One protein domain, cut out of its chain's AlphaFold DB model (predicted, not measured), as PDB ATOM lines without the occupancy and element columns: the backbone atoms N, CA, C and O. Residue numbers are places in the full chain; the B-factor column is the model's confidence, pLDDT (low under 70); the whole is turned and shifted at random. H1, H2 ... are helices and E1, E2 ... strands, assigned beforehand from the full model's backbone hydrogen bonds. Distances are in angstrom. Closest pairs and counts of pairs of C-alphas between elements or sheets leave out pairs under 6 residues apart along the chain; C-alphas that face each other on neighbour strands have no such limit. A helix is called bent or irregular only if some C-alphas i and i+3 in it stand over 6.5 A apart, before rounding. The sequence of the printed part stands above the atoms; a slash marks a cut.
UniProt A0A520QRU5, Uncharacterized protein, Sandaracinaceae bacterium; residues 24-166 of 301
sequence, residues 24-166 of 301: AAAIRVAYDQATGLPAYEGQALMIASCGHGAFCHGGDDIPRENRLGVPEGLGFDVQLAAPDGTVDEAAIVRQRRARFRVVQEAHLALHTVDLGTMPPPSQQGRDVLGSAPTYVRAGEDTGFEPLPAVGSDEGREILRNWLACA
ATOM      1  N   ALA A  24      10.009 -39.514  26.151       75.62
ATOM      2  CA  ALA A  24       9.797 -38.450  25.174       75.62
ATOM      3  C   ALA A  24       9.018 -37.288  25.800       75.62
ATOM      4  O   ALA A  24       9.366 -36.124  25.595       75.62
ATOM      5  N   ALA A  25       8.012 -37.598  26.621       84.81
ATOM      6  CA  ALA A  25       7.288 -36.598  27.394       84.81
ATOM      7  C   ALA A  25       8.164 -35.952  28.485       84.81
ATOM      8  O   ALA A  25       8.089 -34.744  28.694       84.81
ATOM      9  N   ALA A  26       9.030 -36.724  29.153       85.19
ATOM     10  CA  ALA A  26       9.865 -36.225  30.252       85.19
ATOM     11  C   ALA A  26      10.953 -35.231  29.818       85.19
ATOM     12  O   ALA A  26      11.437 -34.465  30.654       85.19
ATOM     13  N   ILE A  27      11.328 -35.233  28.535       82.88
ATOM     14  CA  ILE A  27      12.322 -34.315  27.960       82.88
ATOM     15  C   ILE A  27      11.703 -33.197  27.110       82.88
ATOM     16  O   ILE A  27      12.427 -32.490  26.405       82.88
ATOM     17  N   ARG A  28      10.376 -33.007  27.153       87.31
ATOM     18  CA  ARG A  28       9.758 -31.818  26.552       87.31
ATOM     19  C   ARG A  28      10.257 -30.564  27.249       87.31
ATOM     20  O   ARG A  28      10.547 -30.579  28.443       87.31
ATOM     21  N   VAL A  29      10.374 -29.484  26.490       87.12
ATOM     22  CA  VAL A  29      11.108 -28.286  26.900       87.12
ATOM     23  C   VAL A  29      10.137 -27.143  27.103       87.12
ATOM     24  O   VAL A  29       9.317 -26.852  26.233       87.12
ATOM     25  N   ALA A  30      10.301 -26.464  28.226       91.81
ATOM     26  CA  ALA A  30       9.711 -25.175  28.501       91.81
ATOM     27  C   ALA A  30      10.808 -24.113  28.617       91.81
ATOM     28  O   ALA A  30      11.970 -24.411  28.902       91.81
ATOM     29  N   TYR A  31      10.425 -22.864  28.410       90.19
ATOM     30  CA  TYR A  31      11.311 -21.713  28.456       90.19
ATOM     31  C   TYR A  31      10.829 -20.758  29.531       90.19
ATOM     32  O   TYR A  31       9.641 -20.448  29.608       90.19
ATOM     33  N   ASP A  32      11.751 -20.292  30.361       91.75
ATOM     34  CA  ASP A  32      11.487 -19.199  31.281       91.75
ATOM     35  C   ASP A  32      11.082 -17.959  30.468       91.75
ATOM     36  O   ASP A  32      11.790 -17.531  29.557       91.75
ATOM     37  N   GLN A  33       9.917 -17.391  30.770       91.25
ATOM     38  CA  GLN A  33       9.320 -16.316  29.982       91.25
ATOM     39  C   GLN A  33      10.132 -15.014  30.042       91.25
ATOM     40  O   GLN A  33      10.074 -14.213  29.108       91.25
ATOM     41  N   ALA A  34      10.869 -14.778  31.130       89.88
ATOM     42  CA  ALA A  34      11.628 -13.549  31.333       89.88
ATOM     43  C   ALA A  34      13.027 -13.625  30.708       89.88
ATOM     44  O   ALA A  34      13.521 -12.639  30.164       89.88
ATOM     45  N   THR A  35      13.668 -14.787  30.800       87.19
ATOM     46  CA  THR A  35      15.077 -14.984  30.428       87.19
ATOM     47  C   THR A  35      15.261 -15.775  29.135       87.19
ATOM     48  O   THR A  35      16.332 -15.718  28.537       87.19
ATOM     49  N   GLY A  36      14.245 -16.520  28.696       87.12
ATOM     50  CA  GLY A  36      14.334 -17.445  27.565       87.12
ATOM     51  C   GLY A  36      15.163 -18.701  27.854       87.12
ATOM     52  O   GLY A  36      15.455 -19.462  26.932       87.12
ATOM     53  N   LEU A  37      15.570 -18.929  29.108       86.88
ATOM     54  CA  LEU A  37      16.371 -20.091  29.482       86.88
ATOM     55  C   LEU A  37      15.525 -21.376  29.479       86.88
ATOM     56  O   LEU A  37      14.392 -21.359  29.966       86.88
ATOM     57  N   PRO A  38      16.053 -22.495  28.953       87.88
ATOM     58  CA  PRO A  38      15.298 -23.734  28.846       87.88
ATOM     59  C   PRO A  38      15.336 -24.558  30.140       87.88
ATOM     60  O   PRO A  38      16.352 -24.619  30.832       87.88
ATOM     61  N   ALA A  39      14.258 -25.289  30.398       90.88
ATOM     62  CA  ALA A  39      14.182 -26.392  31.353       90.88
ATOM     63  C   ALA A  39      13.263 -27.481  30.780       90.88
ATOM     64  O   ALA A  39      12.412 -27.194  29.938       90.88
ATOM     65  N   TYR A  40      13.396 -28.734  31.217       92.94
ATOM     66  CA  TYR A  40      12.355 -29.718  30.892       92.94
ATOM     67  C   TYR A  40      11.049 -29.377  31.616       92.94
ATOM     68  O   TYR A  40      11.104 -28.799  32.694       92.94
ATOM     69  N   GLU A  41       9.881 -29.735  31.076       94.94
ATOM     70  CA  GLU A  41       8.584 -29.330  31.651       94.94
ATOM     71  C   GLU A  41       8.472 -29.692  33.144       94.94
ATOM     72  O   GLU A  41       8.135 -28.840  33.961       94.94
ATOM     73  N   GLY A  42       8.850 -30.912  33.543       95.56
ATOM     74  CA  GLY A  42       8.846 -31.305  34.957       95.56
ATOM     75  C   GLY A  42       9.918 -30.609  35.808       95.56
ATOM     76  O   GLY A  42       9.656 -30.251  36.956       95.56
ATOM     77  N   GLN A  43      11.094 -30.322  35.235       94.56
ATOM     78  CA  GLN A  43      12.128 -29.504  35.881       94.56
ATOM     79  C   GLN A  43      11.618 -28.072  36.109       94.56
ATOM     80  O   GLN A  43      11.809 -27.519  37.189       94.56
ATOM     81  N   ALA A  44      10.944 -27.488  35.120       94.56
ATOM     82  CA  ALA A  44      10.338 -26.167  35.180       94.56
ATOM     83  C   ALA A  44       9.226 -26.107  36.234       94.56
ATOM     84  O   ALA A  44       9.208 -25.173  37.032       94.56
ATOM     85  N   LEU A  45       8.359 -27.126  36.309       95.25
ATOM     86  CA  LEU A  45       7.358 -27.237  37.376       95.25
ATOM     87  C   LEU A  45       8.010 -27.317  38.756       95.25
ATOM     88  O   LEU A  45       7.580 -26.611  39.668       95.25
ATOM     89  N   MET A  46       9.063 -28.128  38.902       93.19
ATOM     90  CA  MET A  46       9.816 -28.232  40.150       93.19
ATOM     91  C   MET A  46      10.431 -26.883  40.530       93.19
ATOM     92  O   MET A  46      10.280 -26.456  41.670       93.19
ATOM     93  N   ILE A  47      11.055 -26.163  39.590       91.31
ATOM     94  CA  ILE A  47      11.607 -24.823  39.832       91.31
ATOM     95  C   ILE A  47      10.490 -23.856  40.236       91.31
ATOM     96  O   ILE A  47      10.570 -23.266  41.307       91.31
ATOM     97  N   ALA A  48       9.435 -23.723  39.433       90.50
ATOM     98  CA  ALA A  48       8.370 -22.748  39.654       90.50
ATOM     99  C   ALA A  48       7.535 -23.021  40.919       90.50
ATOM    100  O   ALA A  48       6.949 -22.096  41.476       90.50
ATOM    101  N   SER A  49       7.487 -24.272  41.386       89.12
ATOM    102  CA  SER A  49       6.592 -24.676  42.480       89.12
ATOM    103  C   SER A  49       7.310 -24.997  43.791       89.12
ATOM    104  O   SER A  49       6.730 -24.830  44.864       89.12
ATOM    105  N   CYS A  50       8.553 -25.478  43.735       85.25
ATOM    106  CA  CYS A  50       9.240 -26.048  44.897       85.25
ATOM    107  C   CYS A  50      10.680 -25.532  45.061       85.25
ATOM    108  O   CYS A  50      11.091 -25.236  46.184       85.25
ATOM    109  N   GLY A  51      11.433 -25.425  43.962       74.75
ATOM    110  CA  GLY A  51      12.885 -25.214  43.925       74.75
ATOM    111  C   GLY A  51      13.350 -23.789  43.611       74.75
ATOM    112  O   GLY A  51      14.554 -23.553  43.584       74.75
ATOM    113  N   HIS A  52      12.450 -22.828  43.370       71.81
ATOM    114  CA  HIS A  52      12.838 -21.431  43.151       71.81
ATOM    115  C   HIS A  52      13.451 -20.829  44.427       71.81
ATOM    116  O   HIS A  52      12.818 -20.761  45.487       71.81
ATOM    117  N   GLY A  53      14.720 -20.427  44.318       59.22
ATOM    118  CA  GLY A  53      15.550 -19.941  45.413       59.22
ATOM    119  C   GLY A  53      15.000 -18.699  46.114       59.22
ATOM    120  O   GLY A  53      14.992 -17.612  45.552       59.22
ATOM    121  N   ALA A  54      14.591 -18.899  47.369       53.94
ATOM    122  CA  ALA A  54      14.920 -18.080  48.543       53.94
ATOM    123  C   ALA A  54      14.231 -18.637  49.810       53.94
ATOM    124  O   ALA A  54      14.713 -18.369  50.904       53.94
ATOM    125  N   PHE A  55      13.150 -19.431  49.683       66.38
ATOM    126  CA  PHE A  55      12.251 -19.651  50.832       66.38
ATOM    127  C   PHE A  55      11.768 -21.092  51.110       66.38
ATOM    128  O   PHE A  55      11.685 -21.441  52.286       66.38
ATOM    129  N   CYS A  56      11.473 -21.939  50.111       77.31
ATOM    130  CA  CYS A  56      10.953 -23.302  50.355       77.31
ATOM    131  C   CYS A  56      12.049 -24.376  50.190       77.31
ATOM    132  O   CYS A  56      12.794 -24.617  51.137       77.31
ATOM    133  N   HIS A  57      12.217 -24.988  49.008       83.81
ATOM    134  CA  HIS A  57      13.241 -26.023  48.759       83.81
ATOM    135  C   HIS A  57      14.424 -25.511  47.917       83.81
ATOM    136  O   HIS A  57      14.915 -26.216  47.037       83.81
ATOM    137  N   GLY A  58      14.873 -24.276  48.158       74.25
ATOM    138  CA  GLY A  58      15.986 -23.668  47.416       74.25
ATOM    139  C   GLY A  58      17.371 -24.260  47.740       74.25
ATOM    140  O   GLY A  58      17.499 -25.203  48.529       74.25
ATOM    141  N   GLY A  59      18.412 -23.691  47.123       67.06
ATOM    142  CA  GLY A  59      19.803 -24.146  47.216       67.06
ATOM    143  C   GLY A  59      20.376 -24.211  48.640       67.06
ATOM    144  O   GLY A  59      19.945 -23.493  49.547       67.06
ATOM    145  N   ASP A  60      21.355 -25.108  48.841       63.00
ATOM    146  CA  ASP A  60      22.065 -25.368  50.112       63.00
ATOM    147  C   ASP A  60      22.784 -24.122  50.691       63.00
ATOM    148  O   ASP A  60      23.150 -24.112  51.862       63.00
ATOM    149  N   ASP A  61      22.951 -23.074  49.887       61.62
ATOM    150  CA  ASP A  61      23.558 -21.779  50.205       61.62
ATOM    151  C   ASP A  61      22.594 -20.778  50.871       61.62
ATOM    152  O   ASP A  61      23.042 -19.783  51.446       61.62
ATOM    153  N   ILE A  62      21.284 -21.046  50.863       64.44
ATOM    154  CA  ILE A  62      20.291 -20.211  51.553       64.44
ATOM    155  C   ILE A  62      20.341 -20.475  53.070       64.44
ATOM    156  O   ILE A  62      20.076 -21.612  53.486       64.44
ATOM    157  N   PRO A  63      20.596 -19.446  53.910       64.94
ATOM    158  CA  PRO A  63      20.611 -19.578  55.368       64.94
ATOM    159  C   PRO A  63      19.311 -20.171  55.926       64.94
ATOM    160  O   PRO A  63      18.222 -19.887  55.423       64.94
ATOM    161  N   ARG A  64      19.407 -20.988  56.985       62.44
ATOM    162  CA  ARG A  64      18.258 -21.721  57.561       62.44
ATOM    163  C   ARG A  64      17.151 -20.781  58.035       62.44
ATOM    164  O   ARG A  64      15.981 -21.103  57.894       62.44
ATOM    165  N   GLU A  65      17.520 -19.621  58.559       64.81
ATOM    166  CA  GLU A  65      16.623 -18.555  59.009       64.81
ATOM    167  C   GLU A  65      15.750 -17.970  57.888       64.81
ATOM    168  O   GLU A  65      14.691 -17.415  58.172       64.81
ATOM    169  N   ASN A  66      16.162 -18.141  56.630       65.25
ATOM    170  CA  ASN A  66      15.411 -17.699  55.460       65.25
ATOM    171  C   ASN A  66      14.553 -18.827  54.860       65.25
ATOM    172  O   ASN A  66      13.766 -18.572  53.953       65.25
ATOM    173  N   ARG A  67      14.658 -20.065  55.373       67.81
ATOM    174  CA  ARG A  67      13.853 -21.211  54.924       67.81
ATOM    175  C   ARG A  67      12.593 -21.354  55.778       67.81
ATOM    176  O   ARG A  67      12.661 -21.497  56.996       67.81
ATOM    177  N   LEU A  68      11.427 -21.350  55.140       66.25
ATOM    178  CA  LEU A  68      10.127 -21.383  55.807       66.25
ATOM    179  C   LEU A  68       9.534 -22.793  55.775       66.25
ATOM    180  O   LEU A  68       9.062 -23.258  54.744       66.25
ATOM    181  N   GLY A  69       9.525 -23.466  56.928       63.19
ATOM    182  CA  GLY A  69       8.811 -24.737  57.103       63.19
ATOM    183  C   GLY A  69       9.419 -25.948  56.383       63.19
ATOM    184  O   GLY A  69       8.785 -27.000  56.363       63.19
ATOM    185  N   VAL A  70      10.630 -25.828  55.825       70.94
ATOM    186  CA  VAL A  70      11.315 -26.917  55.112       70.94
ATOM    187  C   VAL A  70      12.376 -27.584  55.998       70.94
ATOM    188  O   VAL A  70      13.198 -26.877  56.588       70.94
ATOM    189  N   PRO A  71      12.392 -28.931  56.093       66.31
ATOM    190  CA  PRO A  71      13.442 -29.667  56.786       66.31
ATOM    191  C   PRO A  71      14.842 -29.331  56.271       66.31
ATOM    192  O   PRO A  71      15.072 -29.117  55.078       66.31
ATOM    193  N   GLU A  72      15.811 -29.327  57.182       64.62
ATOM    194  CA  GLU A  72      17.212 -29.160  56.823       64.62
ATOM    195  C   GLU A  72      17.655 -30.219  55.799       64.62
ATOM    196  O   GLU A  72      17.344 -31.399  55.930       64.62
ATOM    197  N   GLY A  73      18.395 -29.790  54.772       66.94
ATOM    198  CA  GLY A  73      18.918 -30.693  53.747       66.94
ATOM    199  C   GLY A  73      17.913 -31.108  52.669       66.94
ATOM    200  O   GLY A  73      18.311 -31.826  51.758       66.94
ATOM    201  N   LEU A  74      16.661 -30.635  52.699       75.50
ATOM    202  CA  LEU A  74      15.655 -30.923  51.671       75.50
ATOM    203  C   LEU A  74      15.602 -29.824  50.591       75.50
ATOM    204  O   LEU A  74      14.649 -29.047  50.517       75.50
ATOM    205  N   GLY A  75      16.666 -29.729  49.788       79.94
ATOM    206  CA  GLY A  75      16.777 -28.796  48.657       79.94
ATOM    207  C   GLY A  75      16.506 -29.469  47.307       79.94
ATOM    208  O   GLY A  75      17.124 -30.487  46.994       79.94
ATOM    209  N   PHE A  76      15.627 -28.868  46.505       87.06
ATOM    210  CA  PHE A  76      15.217 -29.302  45.164       87.06
ATOM    211  C   PHE A  76      15.596 -28.278  44.086       87.06
ATOM    212  O   PHE A  76      14.939 -28.173  43.050       87.06
ATOM    213  N   ASP A  77      16.662 -27.513  44.325       85.44
ATOM    214  CA  ASP A  77      17.191 -26.529  43.384       85.44
ATOM    215  C   ASP A  77      17.837 -27.190  42.152       85.44
ATOM    216  O   ASP A  77      19.052 -27.390  42.048       85.44
ATOM    217  N   VAL A  78      16.974 -27.555  41.208       89.00
ATOM    218  CA  VAL A  78      17.331 -28.134  39.913       89.00
ATOM    219  C   VAL A  78      17.520 -27.066  38.826       89.00
ATOM    220  O   VAL A  78      17.462 -27.393  37.639       89.00
ATOM    221  N   GLN A  79      17.765 -25.801  39.192       89.38
ATOM    222  CA  GLN A  79      18.106 -24.743  38.233       89.38
ATOM    223  C   GLN A  79      19.379 -25.076  37.443       89.38
ATOM    224  O   GLN A  79      20.243 -25.818  37.929       89.38
ATOM    225  N   LEU A  80      19.492 -24.508  36.234       87.69
ATOM    226  CA  LEU A  80      20.648 -24.671  35.345       87.69
ATOM    227  C   LEU A  80      21.964 -24.463  36.114       87.69
ATOM    228  O   LEU A  80      22.121 -23.508  36.875       87.69
ATOM    229  N   ALA A  81      22.923 -25.361  35.919       83.44
ATOM    230  CA  ALA A  81      24.261 -25.238  36.484       83.44
ATOM    231  C   ALA A  81      25.092 -24.166  35.773       83.44
ATOM    232  O   ALA A  81      25.846 -23.455  36.425       83.44
ATOM    233  N   ALA A  82      24.917 -24.018  34.459       80.50
ATOM    234  CA  ALA A  82      25.616 -23.010  33.666       80.50
ATOM    235  C   ALA A  82      24.636 -22.270  32.742       80.50
ATOM    236  O   ALA A  82      24.573 -22.582  31.552       80.50
ATOM    237  N   PRO A  83      23.829 -21.323  33.258       81.06
ATOM    238  CA  PRO A  83      22.820 -20.612  32.468       81.06
ATOM    239  C   PRO A  83      23.416 -19.750  31.342       81.06
ATOM    240  O   PRO A  83      22.775 -19.575  30.311       81.06
ATOM    241  N   ASP A  84      24.645 -19.259  31.505       79.06
ATOM    242  CA  ASP A  84      25.409 -18.526  30.486       79.06
ATOM    243  C   ASP A  84      26.364 -19.432  29.679       79.06
ATOM    244  O   ASP A  84      27.134 -18.961  28.844       79.06
ATOM    245  N   GLY A  85      26.321 -20.745  29.931       69.31
ATOM    246  CA  GLY A  85      27.214 -21.739  29.342       69.31
ATOM    247  C   GLY A  85      28.583 -21.863  30.023       69.31
ATOM    248  O   GLY A  85      29.341 -22.766  29.655       69.31
ATOM    249  N   THR A  86      28.909 -21.029  31.017       75.75
ATOM    250  CA  THR A  86      30.180 -21.116  31.753       75.75
ATOM    251  C   THR A  86      30.156 -22.251  32.773       75.75
ATOM    252  O   THR A  86      29.279 -22.345  33.624       75.75
ATOM    253  N   VAL A  87      31.112 -23.174  32.667       68.94
ATOM    254  CA  VAL A  87      31.149 -24.367  33.520       68.94
ATOM    255  C   VAL A  87      31.675 -23.996  34.905       68.94
ATOM    256  O   VAL A  87      32.872 -23.772  35.070       68.94
ATOM    257  N   ASP A  88      30.781 -23.985  35.889       75.44
ATOM    258  CA  ASP A  88      31.112 -23.966  37.315       75.44
ATOM    259  C   ASP A  88      30.832 -25.350  37.921       75.44
ATOM    260  O   ASP A  88      29.689 -25.810  38.004       75.44
ATOM    261  N   GLU A  89      31.896 -26.027  38.348       69.00
ATOM    262  CA  GLU A  89      31.825 -27.358  38.951       69.00
ATOM    263  C   GLU A  89      30.943 -27.372  40.209       69.00
ATOM    264  O   GLU A  89      30.170 -28.312  40.414       69.00
ATOM    265  N   ALA A  90      30.976 -26.310  41.020       71.00
ATOM    266  CA  ALA A  90      30.158 -26.223  42.225       71.00
ATOM    267  C   ALA A  90      28.661 -26.169  41.879       71.00
ATOM    268  O   ALA A  90      27.840 -26.828  42.528       71.00
ATOM    269  N   ALA A  91      28.307 -25.441  40.818       78.06
ATOM    270  CA  ALA A  91      26.940 -25.342  40.325       78.06
ATOM    271  C   ALA A  91      26.431 -26.673  39.746       78.06
ATOM    272  O   ALA A  91      25.287 -27.067  39.995       78.06
ATOM    273  N   ILE A  92      27.293 -27.412  39.043       72.94
ATOM    274  CA  ILE A  92      26.978 -28.752  38.531       72.94
ATOM    275  C   ILE A  92      26.740 -29.726  39.685       72.94
ATOM    276  O   ILE A  92      25.733 -30.437  39.711       72.94
ATOM    277  N   VAL A  93      27.635 -29.737  40.677       71.81
ATOM    278  CA  VAL A  93      27.508 -30.589  41.866       71.81
ATOM    279  C   VAL A  93      26.224 -30.268  42.636       71.81
ATOM    280  O   VAL A  93      25.521 -31.192  43.057       71.81
ATOM    281  N   ARG A  94      25.871 -28.984  42.779       82.56
ATOM    282  CA  ARG A  94      24.603 -28.548  43.382       82.56
ATOM    283  C   ARG A  94      23.405 -29.132  42.634       82.56
ATOM    284  O   ARG A  94      22.588 -29.808  43.258       82.56
ATOM    285  N   GLN A  95      23.304 -28.912  41.322       82.31
ATOM    286  CA  GLN A  95      22.149 -29.364  40.542       82.31
ATOM    287  C   GLN A  95      22.019 -30.893  40.547       82.31
ATOM    288  O   GLN A  95      20.919 -31.424  40.707       82.31
ATOM    289  N   ARG A  96      23.140 -31.619  40.443       78.50
ATOM    290  CA  ARG A  96      23.161 -33.089  40.535       78.50
ATOM    291  C   ARG A  96      22.673 -33.580  41.893       78.50
ATOM    292  O   ARG A  96      21.868 -34.508  41.943       78.50
ATOM    293  N   ARG A  97      23.101 -32.939  42.987       76.12
ATOM    294  CA  ARG A  97      22.617 -33.247  44.341       76.12
ATOM    295  C   ARG A  97      21.123 -32.968  44.478       76.12
ATOM    296  O   ARG A  97      20.407 -33.819  44.993       76.12
ATOM    297  N   ALA A  98      20.648 -31.813  44.018       82.44
ATOM    298  CA  ALA A  98      19.236 -31.448  44.085       82.44
ATOM    299  C   ALA A  98      18.358 -32.415  43.282       82.44
ATOM    300  O   ALA A  98      17.365 -32.921  43.798       82.44
ATOM    301  N   ARG A  99      18.775 -32.755  42.057       86.31
ATOM    302  CA  ARG A  99      18.121 -33.776  41.235       86.31
ATOM    303  C   ARG A  99      18.084 -35.123  41.949       86.31
ATOM    304  O   ARG A  99      17.042 -35.764  41.982       86.31
ATOM    305  N   PHE A 100      19.202 -35.545  42.536       78.00
ATOM    306  CA  PHE A 100      19.252 -36.783  43.307       78.00
ATOM    307  C   PHE A 100      18.233 -36.772  44.454       78.00
ATOM    308  O   PHE A 100      17.497 -37.742  44.606       78.00
ATOM    309  N   ARG A 101      18.119 -35.665  45.204       80.69
ATOM    310  CA  ARG A 101      17.101 -35.529  46.259       80.69
ATOM    311  C   ARG A 101      15.679 -35.585  45.713       80.69
ATOM    312  O   ARG A 101      14.854 -36.272  46.293       80.69
ATOM    313  N   VAL A 102      15.394 -34.911  44.600       87.56
ATOM    314  CA  VAL A 102      14.077 -34.988  43.946       87.56
ATOM    315  C   VAL A 102      13.705 -36.438  43.636       87.56
ATOM    316  O   VAL A 102      12.570 -36.840  43.859       87.56
ATOM    317  N   VAL A 103      14.666 -37.224  43.153       82.25
ATOM    318  CA  VAL A 103      14.452 -38.634  42.825       82.25
ATOM    319  C   VAL A 103      14.248 -39.490  44.083       82.25
ATOM    320  O   VAL A 103      13.332 -40.306  44.098       82.25
ATOM    321  N   GLN A 104      15.012 -39.263  45.161       79.25
ATOM    322  CA  GLN A 104      14.777 -39.932  46.457       79.25
ATOM    323  C   GLN A 104      13.366 -39.664  46.993       79.25
ATOM    324  O   GLN A 104      12.704 -40.555  47.519       79.25
ATOM    325  N   GLU A 105      12.906 -38.426  46.845       86.38
ATOM    326  CA  GLU A 105      11.652 -37.946  47.416       86.38
ATOM    327  C   GLU A 105      10.488 -38.040  46.427       86.38
ATOM    328  O   GLU A 105       9.412 -37.521  46.703       86.38
ATOM    329  N   ALA A 106      10.665 -38.696  45.277       88.25
ATOM    330  CA  ALA A 106       9.725 -38.652  44.162       88.25
ATOM    331  C   ALA A 106       8.295 -39.050  44.564       88.25
ATOM    332  O   ALA A 106       7.336 -38.327  44.289       88.25
ATOM    333  N   HIS A 107       8.145 -40.166  45.281       85.19
ATOM    334  CA  HIS A 107       6.838 -40.626  45.752       85.19
ATOM    335  C   HIS A 107       6.201 -39.651  46.750       85.19
ATOM    336  O   HIS A 107       4.999 -39.400  46.684       85.19
ATOM    337  N   LEU A 108       6.991 -39.083  47.666       87.38
ATOM    338  CA  LEU A 108       6.496 -38.141  48.671       87.38
ATOM    339  C   LEU A 108       6.149 -36.781  48.048       87.38
ATOM    340  O   LEU A 108       5.119 -36.187  48.376       87.38
ATOM    341  N   ALA A 109       6.978 -36.306  47.121       89.06
ATOM    342  CA  ALA A 109       6.746 -35.094  46.353       89.06
ATOM    343  C   ALA A 109       5.428 -35.202  45.577       89.06
ATOM    344  O   ALA A 109       4.572 -34.334  45.722       89.06
ATOM    345  N   LEU A 110       5.209 -36.301  44.847       92.12
ATOM    346  CA  LEU A 110       3.947 -36.518  44.140       92.12
ATOM    347  C   LEU A 110       2.762 -36.618  45.111       92.12
ATOM    348  O   LEU A 110       1.765 -35.926  44.934       92.12
ATOM    349  N   HIS A 111       2.895 -37.397  46.188       91.06
ATOM    350  CA  HIS A 111       1.826 -37.577  47.171       91.06
ATOM    351  C   HIS A 111       1.356 -36.261  47.801       91.06
ATOM    352  O   HIS A 111       0.162 -36.031  47.986       91.06
ATOM    353  N   THR A 112       2.294 -35.383  48.149       90.81
ATOM    354  CA  THR A 112       1.969 -34.093  48.773       90.81
ATOM    355  C   THR A 112       1.335 -33.109  47.789       90.81
ATOM    356  O   THR A 112       0.464 -32.330  48.185       90.81
ATOM    357  N   VAL A 113       1.690 -33.188  46.504       93.00
ATOM    358  CA  VAL A 113       1.001 -32.454  45.433       93.00
ATOM    359  C   VAL A 113      -0.414 -32.996  45.213       93.00
ATOM    360  O   VAL A 113      -1.357 -32.210  45.111       93.00
ATOM    361  N   ASP A 114      -0.602 -34.318  45.216       92.94
ATOM    362  CA  ASP A 114      -1.922 -34.952  45.088       92.94
ATOM    363  C   ASP A 114      -2.867 -34.538  46.222       92.94
ATOM    364  O   ASP A 114      -4.044 -34.253  45.993       92.94
ATOM    365  N   LEU A 115      -2.338 -34.443  47.444       93.38
ATOM    366  CA  LEU A 115      -3.072 -33.965  48.615       93.38
ATOM    367  C   LEU A 115      -3.289 -32.442  48.629       93.38
ATOM    368  O   LEU A 115      -4.010 -31.943  49.496       93.38
ATOM    369  N   GLY A 116      -2.660 -31.692  47.719       91.44
ATOM    370  CA  GLY A 116      -2.699 -30.228  47.698       91.44
ATOM    371  C   GLY A 116      -2.044 -29.580  48.923       91.44
ATOM    372  O   GLY A 116      -2.354 -28.437  49.260       91.44
ATOM    373  N   THR A 117      -1.173 -30.311  49.623       89.38
ATOM    374  CA  THR A 117      -0.410 -29.795  50.767       89.38
ATOM    375  C   THR A 117       0.889 -29.136  50.328       89.38
ATOM    376  O   THR A 117       1.399 -28.285  51.058       89.38
ATOM    377  N   MET A 118       1.390 -29.490  49.140       88.12
ATOM    378  CA  MET A 118       2.546 -28.869  48.504       88.12
ATOM    379  C   MET A 118       2.217 -28.428  47.064       88.12
ATOM    380  O   MET A 118       1.648 -29.208  46.305       88.12
ATOM    381  N   PRO A 119       2.588 -27.202  46.662       87.75
ATOM    382  CA  PRO A 119       3.089 -26.132  47.524       87.75
ATOM    383  C   PRO A 119       2.059 -25.735  48.606       87.75
ATOM    384  O   PRO A 119       0.857 -25.880  48.373       87.75
ATOM    385  N   PRO A 120       2.486 -25.235  49.783       85.75
ATOM    386  CA  PRO A 120       1.565 -24.931  50.872       85.75
ATOM    387  C   PRO A 120       0.480 -23.932  50.445       85.75
ATOM    388  O   PRO A 120       0.810 -22.841  49.972       85.75
ATOM    389  N   PRO A 121      -0.814 -24.211  50.686       84.88
ATOM    390  CA  PRO A 121      -1.912 -23.334  50.270       84.88
ATOM    391  C   PRO A 121      -2.050 -22.074  51.147       84.88
ATOM    392  O   PRO A 121      -3.039 -21.340  51.048       84.88
ATOM    393  N   SER A 122      -1.093 -21.821  52.044       84.75
ATOM    394  CA  SER A 122      -1.069 -20.637  52.900       84.75
ATOM    395  C   SER A 122      -0.894 -19.361  52.065       84.75
ATOM    396  O   SER A 122      -0.390 -19.398  50.943       84.75
ATOM    397  N   GLN A 123      -1.302 -18.205  52.605       83.62
ATOM    398  CA  GLN A 123      -1.103 -16.924  51.911       83.62
ATOM    399  C   GLN A 123       0.378 -16.680  51.605       83.62
ATOM    400  O   GLN A 123       0.716 -16.324  50.486       83.62
ATOM    401  N   GLN A 124       1.247 -16.978  52.569       78.62
ATOM    402  CA  GLN A 124       2.692 -16.883  52.399       78.62
ATOM    403  C   GLN A 124       3.204 -17.788  51.267       78.62
ATOM    404  O   GLN A 124       4.038 -17.355  50.480       78.62
ATOM    405  N   GLY A 125       2.674 -19.011  51.140       78.25
ATOM    406  CA  GLY A 125       2.998 -19.900  50.021       78.25
ATOM    407  C   GLY A 125       2.575 -19.312  48.673       78.25
ATOM    408  O   GLY A 125       3.361 -19.308  47.731       78.25
ATOM    409  N   ARG A 126       1.371 -18.731  48.592       82.50
ATOM    410  CA  ARG A 126       0.890 -18.047  47.378       82.50
ATOM    411  C   ARG A 126       1.733 -16.830  47.004       82.50
ATOM    412  O   ARG A 126       2.006 -16.643  45.824       82.50
ATOM    413  N   ASP A 127       2.148 -16.031  47.983       81.31
ATOM    414  CA  ASP A 127       2.973 -14.842  47.744       81.31
ATOM    415  C   ASP A 127       4.341 -15.236  47.161       81.31
ATOM    416  O   ASP A 127       4.796 -14.633  46.191       81.31
ATOM    417  N   VAL A 128       4.954 -16.302  47.693       76.19
ATOM    418  CA  VAL A 128       6.231 -16.846  47.196       76.19
ATOM    419  C   VAL A 128       6.087 -17.426  45.787       76.19
ATOM    420  O   VAL A 128       6.920 -17.147  44.923       76.19
ATOM    421  N   LEU A 129       5.018 -18.182  45.519       80.19
ATOM    422  CA  LEU A 129       4.735 -18.695  44.172       80.19
ATOM    423  C   LEU A 129       4.477 -17.566  43.167       80.19
ATOM    424  O   LEU A 129       4.840 -17.690  42.004       80.19
ATOM    425  N   GLY A 130       3.894 -16.448  43.607       82.19
ATOM    426  CA  GLY A 130       3.681 -15.268  42.768       82.19
ATOM    427  C   GLY A 130       4.972 -14.582  42.305       82.19
ATOM    428  O   GLY A 130       4.949 -13.881  41.297       82.19
ATOM    429  N   SER A 131       6.092 -14.788  43.008       81.19
ATOM    430  CA  SER A 131       7.423 -14.330  42.576       81.19
ATOM    431  C   SER A 131       8.215 -15.366  41.777       81.19
ATOM    432  O   SER A 131       9.302 -15.053  41.297       81.19
ATOM    433  N   ALA A 132       7.698 -16.590  41.644       84.56
ATOM    434  CA  ALA A 132       8.382 -17.647  40.923       84.56
ATOM    435  C   ALA A 132       8.411 -17.368  39.404       84.56
ATOM    436  O   ALA A 132       7.517 -16.708  38.866       84.56
ATOM    437  N   PRO A 133       9.426 -17.881  38.689       88.62
ATOM    438  CA  PRO A 133       9.508 -17.768  37.241       88.62
ATOM    439  C   PRO A 133       8.295 -18.408  36.571       88.62
ATOM    440  O   PRO A 133       7.866 -19.508  36.925       88.62
ATOM    441  N   THR A 134       7.771 -17.720  35.560       92.12
ATOM    442  CA  THR A 134       6.744 -18.272  34.678       92.12
ATOM    443  C   THR A 134       7.423 -18.960  33.507       92.12
ATOM    444  O   THR A 134       8.257 -18.359  32.833       92.12
ATOM    445  N   TYR A 135       7.052 -20.209  33.256       93.94
ATOM    446  CA  TYR A 135       7.550 -20.985  32.128       93.94
ATOM    447  C   TYR A 135       6.468 -21.139  31.069       93.94
ATOM    448  O   TYR A 135       5.296 -21.334  31.394       93.94
ATOM    449  N   VAL A 136       6.879 -21.089  29.808       93.62
ATOM    450  CA  VAL A 136       6.018 -21.301  28.649       93.62
ATOM    451  C   VAL A 136       6.521 -22.473  27.811       93.62
ATOM    452  O   VAL A 136       7.727 -22.679  27.679       93.62
ATOM    453  N   ARG A 137       5.608 -23.239  27.223       89.31
ATOM    454  CA  ARG A 137       5.906 -24.306  26.259       89.31
ATOM    455  C   ARG A 137       5.331 -23.956  24.891       89.31
ATOM    456  O   ARG A 137       4.503 -23.053  24.780       89.31
ATOM    457  N   ALA A 138       5.778 -24.650  23.850       82.50
ATOM    458  CA  ALA A 138       5.148 -24.538  22.538       82.50
ATOM    459  C   ALA A 138       3.703 -25.060  22.624       82.50
ATOM    460  O   ALA A 138       3.488 -26.167  23.114       82.50
ATOM    461  N   GLY A 139       2.736 -24.251  22.186       75.56
ATOM    462  CA  GLY A 139       1.335 -24.663  22.105       75.56
ATOM    463  C   GLY A 139       1.071 -25.569  20.899       75.56
ATOM    464  O   GLY A 139       1.937 -25.751  20.041       75.56
ATOM    465  N   GLU A 140      -0.140 -26.125  20.821       68.56
ATOM    466  CA  GLU A 140      -0.584 -26.926  19.665       68.56
ATOM    467  C   GLU A 140      -0.692 -26.088  18.370       68.56
ATOM    468  O   GLU A 140      -0.506 -26.609  17.269       68.56
ATOM    469  N   ASP A 141      -0.927 -24.779  18.510       70.69
ATOM    470  CA  ASP A 141      -0.917 -23.780  17.435       70.69
ATOM    471  C   ASP A 141       0.452 -23.074  17.308       70.69
ATOM    472  O   ASP A 141       1.368 -23.271  18.105       70.69
ATOM    473  N   THR A 142       0.607 -22.174  16.326       57.28
ATOM    474  CA  THR A 142       1.778 -21.284  16.243       57.28
ATOM    475  C   THR A 142       1.787 -20.294  17.420       57.28
ATOM    476  O   THR A 142       1.296 -19.171  17.295       57.28
ATOM    477  N   GLY A 143       2.322 -20.698  18.573       79.69
ATOM    478  CA  GLY A 143       2.384 -19.868  19.775       79.69
ATOM    479  C   GLY A 143       3.054 -20.548  20.969       79.69
ATOM    480  O   GLY A 143       3.433 -21.716  20.916       79.69
ATOM    481  N   PHE A 144       3.200 -19.786  22.052       86.06
ATOM    482  CA  PHE A 144       3.652 -20.280  23.351       86.06
ATOM    483  C   PHE A 144       2.518 -20.154  24.365       86.06
ATOM    484  O   PHE A 144       1.814 -19.143  24.379       86.06
ATOM    485  N   GLU A 145       2.374 -21.149  25.231       92.12
ATOM    486  CA  GLU A 145       1.390 -21.161  26.312       92.12
ATOM    487  C   GLU A 145       2.061 -21.382  27.673       92.12
ATOM    488  O   GLU A 145       3.111 -22.026  27.734       92.12
ATOM    489  N   PRO A 146       1.499 -20.851  28.775       94.12
ATOM    490  CA  PRO A 146       2.024 -21.103  30.112       94.12
ATOM    491  C   PRO A 146       1.998 -22.593  30.458       94.12
ATOM    492  O   PRO A 146       1.040 -23.290  30.130       94.12
ATOM    493  N   LEU A 147       3.014 -23.068  31.182       95.06
ATOM    494  CA  LEU A 147       2.949 -24.395  31.783       95.06
ATOM    495  C   LEU A 147       1.765 -24.495  32.761       95.06
ATOM    496  O   LEU A 147       1.474 -23.533  33.483       95.06
ATOM    497  N   PRO A 148       1.104 -25.663  32.831       95.31
ATOM    498  CA  PRO A 148       0.012 -25.881  33.766       95.31
ATOM    499  C   PRO A 148       0.512 -25.808  35.213       95.31
ATOM    500  O   PRO A 148       1.636 -26.190  35.527       95.31
ATOM    501  N   ALA A 149      -0.337 -25.348  36.133       92.50
ATOM    502  CA  ALA A 149       0.009 -25.336  37.554       92.50
ATOM    503  C   ALA A 149       0.254 -26.766  38.065       92.50
ATOM    504  O   ALA A 149      -0.503 -27.674  37.721       92.50
ATOM    505  N   VAL A 150       1.240 -26.967  38.946       93.19
ATOM    506  CA  VAL A 150       1.617 -28.308  39.443       93.19
ATOM    507  C   VAL A 150       0.466 -29.068  40.116       93.19
ATOM    508  O   VAL A 150       0.438 -30.288  40.068       93.19
ATOM    509  N   GLY A 151      -0.509 -28.363  40.701       92.38
ATOM    510  CA  GLY A 151      -1.697 -28.965  41.322       92.38
ATOM    511  C   GLY A 151      -2.859 -29.263  40.362       92.38
ATOM    512  O   GLY A 151      -3.885 -29.776  40.801       92.38
ATOM    513  N   SER A 152      -2.741 -28.909  39.079       95.44
ATOM    514  CA  SER A 152      -3.715 -29.290  38.044       95.44
ATOM    515  C   SER A 152      -3.510 -30.742  37.605       95.44
ATOM    516  O   SER A 152      -2.435 -31.298  37.815       95.44
ATOM    517  N   ASP A 153      -4.509 -31.358  36.969       96.12
ATOM    518  CA  ASP A 153      -4.387 -32.739  36.469       96.12
ATOM    519  C   ASP A 153      -3.224 -32.889  35.481       96.12
ATOM    520  O   ASP A 153      -2.430 -33.820  35.586       96.12
ATOM    521  N   GLU A 154      -3.073 -31.924  34.575       96.25
ATOM    522  CA  GLU A 154      -1.985 -31.924  33.601       96.25
ATOM    523  C   GLU A 154      -0.620 -31.676  34.256       96.25
ATOM    524  O   GLU A 154       0.340 -32.395  33.983       96.25
ATOM    525  N   GLY A 155      -0.521 -30.696  35.161       96.69
ATOM    526  CA  GLY A 155       0.727 -30.414  35.875       96.69
ATOM    527  C   GLY A 155       1.181 -31.586  36.748       96.69
ATOM    528  O   GLY A 155       2.370 -31.908  36.771       96.69
ATOM    529  N   ARG A 156       0.238 -32.273  37.406       96.56
ATOM    530  CA  ARG A 156       0.513 -33.501  38.163       96.56
ATOM    531  C   ARG A 156       1.027 -34.618  37.274       96.56
ATOM    532  O   ARG A 156       1.981 -35.287  37.652       96.56
ATOM    533  N   GLU A 157       0.440 -34.800  36.097       96.75
ATOM    534  CA  GLU A 157       0.868 -35.839  35.162       96.75
ATOM    535  C   GLU A 157       2.268 -35.566  34.592       96.75
ATOM    536  O   GLU A 157       3.101 -36.474  34.531       96.75
ATOM    537  N   ILE A 158       2.573 -34.307  34.258       97.25
ATOM    538  CA  ILE A 158       3.926 -33.892  33.858       97.25
ATOM    539  C   ILE A 158       4.922 -34.184  34.985       97.25
ATOM    540  O   ILE A 158       5.974 -34.777  34.731       97.25
ATOM    541  N   LEU A 159       4.599 -33.805  36.228       96.94
ATOM    542  CA  LEU A 159       5.455 -34.058  37.386       96.94
ATOM    543  C   LEU A 159       5.645 -35.562  37.627       96.94
ATOM    544  O   LEU A 159       6.783 -36.007  37.744       96.94
ATOM    545  N   ARG A 160       4.563 -36.352  37.657       96.19
ATOM    546  CA  ARG A 160       4.601 -37.813  37.829       96.19
ATOM    547  C   ARG A 160       5.499 -38.456  36.780       96.19
ATOM    548  O   ARG A 160       6.399 -39.202  37.148       96.19
ATOM    549  N   ASN A 161       5.279 -38.166  35.496       94.69
ATOM    550  CA  ASN A 161       6.072 -38.752  34.421       94.69
ATOM    551  C   ASN A 161       7.548 -38.349  34.519       94.69
ATOM    552  O   ASN A 161       8.437 -39.184  34.385       94.69
ATOM    553  N   TRP A 162       7.818 -37.074  34.801       94.94
ATOM    554  CA  TRP A 162       9.178 -36.585  34.988       94.94
ATOM    555  C   TRP A 162       9.880 -37.285  36.155       94.94
ATOM    556  O   TRP A 162      11.018 -37.722  35.999       94.94
ATOM    557  N   LEU A 163       9.199 -37.471  37.288       93.06
ATOM    558  CA  LEU A 163       9.693 -38.234  38.436       93.06
ATOM    559  C   LEU A 163       9.877 -39.727  38.114       93.06
ATOM    560  O   LEU A 163      10.894 -40.298  38.500       93.06
ATOM    561  N   ALA A 164       8.962 -40.346  37.360       87.25
ATOM    562  CA  ALA A 164       9.062 -41.735  36.896       87.25
ATOM    563  C   ALA A 164      10.265 -41.953  35.963       87.25
ATOM    564  O   ALA A 164      10.907 -42.999  35.994       87.25
ATOM    565  N   CYS A 165      10.609 -40.939  35.166       81.00
ATOM    566  CA  CYS A 165      11.823 -40.888  34.349       81.00
ATOM    567  C   CYS A 165      13.048 -40.393  35.129       81.00
ATOM    568  O   CYS A 165      14.067 -40.017  34.543       81.00
ATOM    569  N   ALA A 166      12.937 -40.370  36.460       82.69
ATOM    570  CA  ALA A 166      13.963 -39.968  37.402       82.69
ATOM    571  C   ALA A 166      14.532 -38.573  37.123       82.69
ATOM    572  O   ALA A 166      15.743 -38.330  37.123       82.69
TER     573      ALA A 166
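AT A GLANCE: This is residues 24 to 166 of the 301 residues of an uncharacterized protein of Sandaracinaceae bacterium (UniProt A0A520QRU5). A small, twisted four-stranded sheet forms one end of the domain, and helix H1 runs from one face of it through the core. H5 crosses H1, with H3 side by side with H5; H2 and H4 are on different sides of H1, and residues 53 to 73 loop out at the end away from the sheet. The printed part has 143 residues, under half of them in named elements, in the order E1 E2 H1 H2 H3 H4 E3 E4 H5; the class is mixed, helices and strands. The sheet's order is E2 E1 E3 E4, antiparallel throughout. The whole is compact, with a radius of gyration of the C-alphas of 14.5 A and spans of 45 by 39 by 28 A.

HOW THE PARTS SIT: In the sheet, E1, residues 29 to 32, has E2, residues 38 to 40, as a neighbour, a hairpin with N 30 and O 39 2.8 A apart. E3, residues 135 to 138, is the other neighbour of E1, with N 31 and O 136 2.8 A apart. E3 and the edge strand E4, residues 144 to 146, form a hairpin, with N 137 and O 145 2.8 A apart. H1, residues 41 to 51, is on one face of the sheet, two layers, at a height over the sheet of 9.4 A; it only just stands up from the sheet, rising 41 degrees. H1 touches H5, residues 153 to 164, about perpendicular at 83 degrees, closest at the C-alphas of Gly 42 and Leu 159, 5.0 A. H3, residues 106 to 114, touches H5 at a shallow tilt of 8 degrees, opposite ways, closest at the C-alphas of Ala 106 and Leu 163, 5.7 A. H2, residues 89 to 104, and H1 are near each other, with 5 pairs of C-alphas within 10 A. H4, residues 123 to 130, is close to but not clearly touching H1; the C-alphas of Ser 49 and Leu 129, their closest, are 6.5 A apart. Each O i to N i+4 pair is within hydrogen-bond range in H2, H3, H4 and H5, and 6 of 7 in H1.

IN THESE COORDINATES: E1 begins at C-alpha 29, (11.108, -28.286, 26.900), and spans 10.1 A; E3 spans 10.5 A, E2 and E4 7.0 A each. H2 spans 22.5 A, H5 16.2 A, H1 13.6 A, H3 12.3 A and H4 10.5 A. H1 is only just irregular: C-alphas 48 and 51 are 6.7 A apart. H5 ends at C-alpha 164, (9.062, -41.735, 36.896).

THE WHOLE: The C-alphas of Glu 65 and Asp 141, the two farthest apart, are 45.4 A apart. The printed part has no cut. The link from H1 to H2, 37 residues, is long. Mean pLDDT of the printed part is 83.0; 22 residues are under 70, among them 59 to 69.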